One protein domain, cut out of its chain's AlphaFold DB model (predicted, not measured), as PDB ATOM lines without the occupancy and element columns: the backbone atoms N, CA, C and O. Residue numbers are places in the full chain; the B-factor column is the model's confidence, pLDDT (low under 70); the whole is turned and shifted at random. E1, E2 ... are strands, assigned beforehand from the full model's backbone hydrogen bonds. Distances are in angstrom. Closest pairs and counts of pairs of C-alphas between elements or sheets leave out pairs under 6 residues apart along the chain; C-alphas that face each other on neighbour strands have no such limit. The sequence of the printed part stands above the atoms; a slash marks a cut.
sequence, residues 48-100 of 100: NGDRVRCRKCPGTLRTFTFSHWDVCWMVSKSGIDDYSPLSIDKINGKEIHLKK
ATOM      1  N   ASN A  48     311.457 215.368 216.256       96.50
ATOM      2  CA  ASN A  48     310.401 214.798 215.413       96.50
ATOM      3  C   ASN A  48     310.528 215.318 213.969       96.50
ATOM      4  O   ASN A  48     310.653 216.523 213.757       96.50
ATOM      5  N   GLY A  49     310.512 214.406 212.999       96.12
ATOM      6  CA  GLY A  49     310.691 214.687 211.576       96.12
ATOM      7  C   GLY A  49     312.127 214.539 211.065       96.12
ATOM      8  O   GLY A  49     312.317 214.483 209.850       96.12
ATOM      9  N   ASP A  50     313.126 214.412 211.943       96.94
ATOM     10  CA  ASP A  50     314.519 214.255 211.522       96.94
ATOM     11  C   ASP A  50     314.742 212.961 210.731       96.94
ATOM     12  O   ASP A  50     314.240 211.887 211.075       96.94
ATOM     13  N   ARG A  51     315.575 213.036 209.691       97.19
ATOM     14  CA  ARG A  51     316.086 211.861 208.982       97.19
ATOM     15  C   ARG A  51     317.309 211.323 209.707       97.19
ATOM     16  O   ARG A  51     318.410 211.850 209.543       97.19
ATOM     17  N   VAL A  52     317.121 210.266 210.484       95.69
ATOM     18  CA  VAL A  52     318.174 209.643 211.289       95.69
ATOM     19  C   VAL A  52     318.732 208.442 210.542       95.69
ATOM     20  O   VAL A  52     317.970 207.589 210.084       95.69
ATOM     21  N   ARG A  53     320.060 208.366 210.419       94.56
ATOM     22  CA  ARG A  53     320.760 207.174 209.939       94.56
ATOM     23  C   ARG A  53     321.428 206.471 211.111       94.56
ATOM     24  O   ARG A  53     322.097 207.107 211.923       94.56
ATOM     25  N   CYS A  54     321.217 205.166 211.213       92.25
ATOM     26  CA  CYS A  54     321.829 204.340 212.243       92.25
ATOM     27  C   CYS A  54     322.099 202.918 211.749       92.25
ATOM     28  O   CYS A  54     321.501 202.446 210.775       92.25
ATOM     29  N   ARG A  55     322.975 202.198 212.453       89.56
ATOM     30  CA  ARG A  55     323.234 200.776 212.190       89.56
ATOM     31  C   ARG A  55     322.212 199.894 212.914       89.56
ATOM     32  O   ARG A  55     322.124 199.949 214.140       89.56
ATOM     33  N   LYS A  56     321.492 199.053 212.166       84.06
ATOM     34  CA  LYS A  56     320.568 198.021 212.675       84.06
ATOM     35  C   LYS A  56     321.170 196.631 212.448       84.06
ATOM     36  O   LYS A  56     321.761 196.393 211.394       84.06
ATOM     37  N   CYS A  57     321.026 195.716 213.411       73.31
ATOM     38  CA  CYS A  57     321.398 194.300 213.255       73.31
ATOM     39  C   CYS A  57     320.706 193.703 212.005       73.31
ATOM     40  O   CYS A  57     319.522 193.999 211.816       73.31
ATOM     41  N   PRO A  58     321.400 192.942 211.128       78.00
ATOM     42  CA  PRO A  58     322.750 192.353 211.244       78.00
ATOM     43  C   PRO A  58     323.921 193.248 210.778       78.00
ATOM     44  O   PRO A  58     324.947 192.757 210.327       78.00
ATOM     45  N   GLY A  59     323.809 194.574 210.889       82.81
ATOM     46  CA  GLY A  59     324.895 195.521 210.592       82.81
ATOM     47  C   GLY A  59     324.594 196.483 209.445       82.81
ATOM     48  O   GLY A  59     325.429 197.332 209.127       82.81
ATOM     49  N   THR A  60     323.400 196.393 208.858       87.88
ATOM     50  CA  THR A  60     322.941 197.281 207.786       87.88
ATOM     51  C   THR A  60     322.709 198.701 208.294       87.88
ATOM     52  O   THR A  60     322.142 198.904 209.371       87.88
ATOM     53  N   LEU A  61     323.112 199.695 207.503       90.88
ATOM     54  CA  LEU A  61     322.731 201.085 207.738       90.88
ATOM     55  C   LEU A  61     321.289 201.297 207.277       90.88
ATOM     56  O   LEU A  61     320.910 200.899 206.176       90.88
ATOM     57  N   ARG A  62     320.488 201.940 208.120       91.19
ATOM     58  CA  ARG A  62     319.103 202.307 207.823       91.19
ATOM     59  C   ARG A  62     318.925 203.791 208.064       91.19
ATOM     60  O   ARG A  62     319.460 204.322 209.030       91.19
ATOM     61  N   THR A  63     318.193 204.445 207.167       94.12
ATOM     62  CA  THR A  63     317.754 205.832 207.345       94.12
ATOM     63  C   THR A  63     316.247 205.834 207.508       94.12
ATOM     64  O   THR A  63     315.551 205.277 206.661       94.12
ATOM     65  N   PHE A  64     315.748 206.463 208.564       93.75
ATOM     66  CA  PHE A  64     314.321 206.543 208.857       93.75
ATOM     67  C   PHE A  64     313.928 207.966 209.265       93.75
ATOM     68  O   PHE A  64     314.783 208.791 209.584       93.75
ATOM     69  N   THR A  65     312.628 208.263 209.218       96.19
ATOM     70  CA  THR A  65     312.084 209.524 209.746       96.19
ATOM     71  C   THR A  65     311.737 209.315 211.209       96.19
ATOM     72  O   THR A  65     310.894 208.468 211.511       96.19
ATOM     73  N   PHE A  66     312.393 210.042 212.103       95.69
ATOM     74  CA  PHE A  66     312.170 209.958 213.539       95.69
ATOM     75  C   PHE A  66     310.804 210.540 213.916       95.69
ATOM     76  O   PHE A  66     310.406 211.583 213.401       95.69
ATOM     77  N   SER A  67     310.095 209.867 214.825       95.62
ATOM     78  CA  SER A  67     308.823 210.340 215.376       95.62
ATOM     79  C   SER A  67     308.971 210.751 216.839       95.62
ATOM     80  O   SER A  67     308.790 211.921 217.179       95.62
ATOM     81  N   HIS A  68     309.307 209.796 217.706       94.50
ATOM     82  CA  HIS A  68     309.389 209.994 219.149       94.50
ATOM     83  C   HIS A  68     310.311 208.955 219.804       94.50
ATOM     84  O   HIS A  68     310.826 208.042 219.155       94.50
ATOM     85  N   TRP A  69     310.544 209.135 221.102       91.44
ATOM     86  CA  TRP A  69     311.316 208.220 221.935       91.44
ATOM     87  C   TRP A  69     310.383 207.267 222.681       91.44
ATOM     88  O   TRP A  69     309.435 207.737 223.309       91.44
ATOM     89  N   ASP A  70     310.710 205.975 222.692       87.38
ATOM     90  CA  ASP A  70     310.116 204.992 223.602       87.38
ATOM     91  C   ASP A  70     311.191 204.484 224.568       87.38
ATOM     92  O   ASP A  70     312.127 203.781 224.189       87.38
ATOM     93  N   VAL A  71     311.116 204.926 225.824       86.75
ATOM     94  CA  VAL A  71     312.154 204.734 226.849       86.75
ATOM     95  C   VAL A  71     313.541 205.179 226.350       86.75
ATOM     96  O   VAL A  71     313.884 206.362 226.452       86.75
ATOM     97  N   CYS A  72     314.361 204.265 225.831       86.25
ATOM     98  CA  CYS A  72     315.702 204.516 225.293       86.25
ATOM     99  C   CYS A  72     315.823 204.240 223.785       86.25
ATOM    100  O   CYS A  72     316.908 204.413 223.231       86.25
ATOM    101  N   TRP A  73     314.729 203.862 223.128       88.88
ATOM    102  CA  TRP A  73     314.656 203.523 221.711       88.88
ATOM    103  C   TRP A  73     314.093 204.676 220.886       88.88
ATOM    104  O   TRP A  73     313.299 205.489 221.364       88.88
ATOM    105  N   MET A  74     314.537 204.759 219.634       92.06
ATOM    106  CA  MET A  74     313.995 205.689 218.651       92.06
ATOM    107  C   MET A  74     312.921 204.991 217.828       92.06
ATOM    108  O   MET A  74     313.181 203.933 217.252       92.06
ATOM    109  N   VAL A  75     311.761 205.632 217.721       92.31
ATOM    110  CA  VAL A  75     310.628 205.122 216.950       92.31
ATOM    111  C   VAL A  75     310.551 205.847 215.612       92.31
ATOM    112  O   VAL A  75     310.649 207.081 215.532       92.31
ATOM    113  N   SER A  76     310.386 205.077 214.539       93.56
ATOM    114  CA  SER A  76     310.190 205.617 213.197       93.56
ATOM    115  C   SER A  76     308.758 206.110 212.979       93.56
ATOM    116  O   SER A  76     307.822 205.681 213.646       93.56
ATOM    117  N   LYS A  77     308.552 206.996 211.999       91.88
ATOM    118  CA  LYS A  77     307.217 207.494 211.626       91.88
ATOM    119  C   LYS A  77     306.252 206.383 211.191       91.88
ATOM    120  O   LYS A  77     305.050 206.550 211.356       91.88
ATOM    121  N   SER A  78     306.750 205.272 210.646       88.81
ATOM    122  CA  SER A  78     305.905 204.119 210.314       88.81
ATOM    123  C   SER A  78     305.527 203.279 211.537       88.81
ATOM    124  O   SER A  78     304.707 202.380 211.398       88.81
ATOM    125  N   GLY A  79     306.119 203.531 212.712       81.06
ATOM    126  CA  GLY A  79     305.945 202.704 213.912       81.06
ATOM    127  C   GLY A  79     306.595 201.323 213.799       81.06
ATOM    128  O   GLY A  79     306.382 200.470 214.653       81.06
ATOM    129  N   ILE A  80     307.367 201.092 212.734       73.94
ATOM    130  CA  ILE A  80     308.036 199.823 212.466       73.94
ATOM    131  C   ILE A  80     309.496 199.966 212.887       73.94
ATOM    132  O   ILE A  80     310.166 200.923 212.480       73.94
ATOM    133  N   ASP A  81     309.969 198.963 213.624       68.75
ATOM    134  CA  ASP A  81     311.332 198.786 214.125       68.75
ATOM    135  C   ASP A  81     311.773 199.700 215.276       68.75
ATOM    136  O   ASP A  81     311.605 200.920 215.240       68.75
ATOM    137  N   ASP A  82     312.480 199.086 216.229       72.44
ATOM    138  CA  ASP A  82     313.204 199.771 217.296       72.44
ATOM    139  C   ASP A  82     314.635 200.093 216.850       72.44
ATOM    140  O   ASP A  82     315.423 199.206 216.493       72.44
ATOM    141  N   TYR A  83     315.000 201.374 216.881       86.94
ATOM    142  CA  TYR A  83     316.340 201.825 216.509       86.94
ATOM    143  C   TYR A  83     317.144 202.257 217.734       86.94
ATOM    144  O   TYR A  83     316.683 203.043 218.565       86.94
ATOM    145  N   SER A  84     318.382 201.759 217.837       88.00
ATOM    146  CA  SER A  84     319.270 202.109 218.946       88.00
ATOM    147  C   SER A  84     319.924 203.476 218.720       88.00
ATOM    148  O   SER A  84     320.571 203.681 217.690       88.00
ATOM    149  N   PRO A  85     319.850 204.411 219.682       89.00
ATOM    150  CA  PRO A  85     320.530 205.702 219.578       89.00
ATOM    151  C   PRO A  85     322.058 205.599 219.660       89.00
ATOM    152  O   PRO A  85     322.763 206.531 219.283       89.00
ATOM    153  N   LEU A  86     322.585 204.468 220.141       89.06
ATOM    154  CA  LEU A  86     324.026 204.232 220.255       89.06
ATOM    155  C   LEU A  86     324.708 204.061 218.893       89.06
ATOM    156  O   LEU A  86     325.932 204.127 218.813       89.06
ATOM    157  N   SER A  87     323.936 203.806 217.837       89.00
ATOM    158  CA  SER A  87     324.452 203.540 216.498       89.00
ATOM    159  C   SER A  87     324.106 204.624 215.478       89.00
ATOM    160  O   SER A  87     324.252 204.373 214.280       89.00
ATOM    161  N   ILE A  88     323.647 205.802 215.923       91.88
ATOM    162  CA  ILE A  88     323.380 206.936 215.029       91.88
ATOM    163  C   ILE A  88     324.701 207.464 214.473       91.88
ATOM    164  O   ILE A  88     325.627 207.749 215.230       91.88
ATOM    165  N   ASP A  89     324.756 207.645 213.156       91.56
ATOM    166  CA  ASP A  89     325.901 208.239 212.468       91.56
ATOM    167  C   ASP A  89     325.551 209.545 211.734       91.56
ATOM    168  O   ASP A  89     326.407 210.424 211.623       91.56
ATOM    169  N   LYS A  90     324.297 209.721 211.281       94.81
ATOM    170  CA  LYS A  90     323.825 210.968 210.654       94.81
ATOM    171  C   LYS A  90     322.452 211.414 211.142       94.81
ATOM    172  O   LYS A  90     321.567 210.595 211.378       94.81
ATOM    173  N   ILE A  91     322.259 212.731 211.180       96.06
ATOM    174  CA  ILE A  91     320.953 213.388 211.322       96.06
ATOM    175  C   ILE A  91     320.822 214.411 210.197       96.06
ATOM    176  O   ILE A  91     321.694 215.260 210.021       96.06
ATOM    177  N   ASN A  92     319.744 214.330 209.418       96.25
ATOM    178  CA  ASN A  92     319.463 215.234 208.296       96.25
ATOM    179  C   ASN A  92     320.649 215.359 207.321       96.25
ATOM    180  O   ASN A  92     321.000 216.446 206.872       96.25
ATOM    181  N   GLY A  93     321.312 214.232 207.041       93.25
ATOM    182  CA  GLY A  93     322.480 214.164 206.158       93.25
ATOM    183  C   GLY A  93     323.798 214.643 206.780       93.25
ATOM    184  O   GLY A  93     324.852 214.371 206.207       93.25
ATOM    185  N   LYS A  94     323.766 215.277 207.958       93.88
ATOM    186  CA  LYS A  94     324.955 215.749 208.677       93.88
ATOM    187  C   LYS A  94     325.500 214.657 209.585       93.88
ATOM    188  O   LYS A  94     324.737 214.002 210.295       93.88
ATOM    189  N   GLU A  95     326.812 214.473 209.560       92.88
ATOM    190  CA  GLU A  95     327.493 213.547 210.463       92.88
ATOM    191  C   GLU A  95     327.407 214.037 211.899       92.88
ATOM    192  O   GLU A  95     327.541 215.230 212.177       92.88
ATOM    193  N   ILE A  96     327.155 213.101 212.812       87.50
ATOM    194  CA  ILE A  96     327.142 213.393 214.236       87.50
ATOM    195  C   ILE A  96     328.192 212.566 214.960       87.50
ATOM    196  O   ILE A  96     328.308 211.354 214.800       87.50
ATOM    197  N   HIS A  97     328.932 213.233 215.836       81.88
ATOM    198  CA  HIS A  97     329.886 212.576 216.715       81.88
ATOM    199  C   HIS A  97     329.244 212.387 218.094       81.88
ATOM    200  O   HIS A  97     329.390 213.197 219.025       81.88
ATOM    201  N   LEU A  98     328.480 211.303 218.214       72.38
ATOM    202  CA  LEU A  98     328.108 210.717 219.496       72.38
ATOM    203  C   LEU A  98     329.273 209.809 219.906       72.38
ATOM    204  O   LEU A  98     329.320 208.649 219.519       72.38
ATOM    205  N   LYS A  99     330.301 210.386 220.545       64.62
ATOM    206  CA  LYS A  99     331.563 209.674 220.809       64.62
ATOM    207  C   LYS A  99     331.334 208.339 221.530       64.62
ATOM    208  O   LYS A  99     330.524 208.273 222.455       64.62
ATOM    209  N   LYS A 100     332.109 207.346 221.091       49.94
ATOM    210  CA  LYS A 100     332.423 206.091 221.773       49.94
ATOM    211  C   LYS A 100     333.706 206.279 222.579       49.94
ATOM    212  O   LYS A 100     334.535 207.105 222.128       49.94
TER     213      LYS A 100
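Overview. This is residues 48 to 100 of the 100 residues of an uncharacterized protein of Cyclobacterium marinum (strain ATCC 25205 / DSM 745 / LMG 13164 / NCIMB 1802) (UniProt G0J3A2). A small, strongly twisted antiparallel sheet of four strands is bent into two parts at the long strand E2: the first part of E2 pairs with E1, which has E4 on its other side, and the second part of E2 makes a hairpin with E3. A long link, residues 77 to 87, runs from E3 back to E4, and a tail without a named element follows E4. The printed part has 53 residues, with four named strands in the order E1, E2, E3, E4 along the chain and no named helix; the order across the sheet is E3, E2, E1, E4. The class is all strand, though the strands hold 25 of the 53 residues, under half. The whole is compact and rounded, with a radius of gyration of the C-alphas of 10.2 A and spans of 26 by 23 by 19 A.

Along the chain. The longest strand, E2, is residues 60 to 70, 21.8 A from first to last C-alpha, and bends by 100 degrees at residue 67. E1 is residues 51 to 56, 15.0 A long, and begins at C-alpha 51 (316.086, 211.861, 208.982). E3 is residues 73 to 76, 9.8 A long. E4 is residues 88 to 91, 7.8 A long, and ends at C-alpha 91 (320.953, 213.388, 211.322).

Arrangement. E1, E2 and E3 form a meander, each strand the antiparallel neighbour of the one before. With E4 they form a Greek key, four strands in a row in which the first is the antiparallel neighbour of the fourth. The pairing of E2 is staggered: its residues 60 to 65 pair with E1 and its residues 66 to 70 with E3. In the hairpin of E1 and E2, N 54 and O 62 are 2.9 A apart, within hydrogen-bond range. In the hairpin of E2 and E3, N 73 and O 70 are 2.8 A apart. E1 and E4 are antiparallel at 166 degrees between their directions, with N 53 and O 90 2.9 A apart. E3 and E4 are the edge strands and are apart, as are E1 and E3. Residues 82 to 83 pair with residues 74 to 75 of E3, and residues 94 to 95 with residues 90 to 91 of E4, both antiparallel.

Size, cuts and confidence. The two C-alphas farthest apart, those of Ser 78 and Lys 100, are 29.0 A from each other. The printed part has no cut and ends at residue 100, the chain's last. The links E1 to E2 and E2 to E3 are tight; E3 to E4 is long, with 11 residues. The mean pLDDT of the printed part is 87.9, and residues 81, 99 and 100 are under 70.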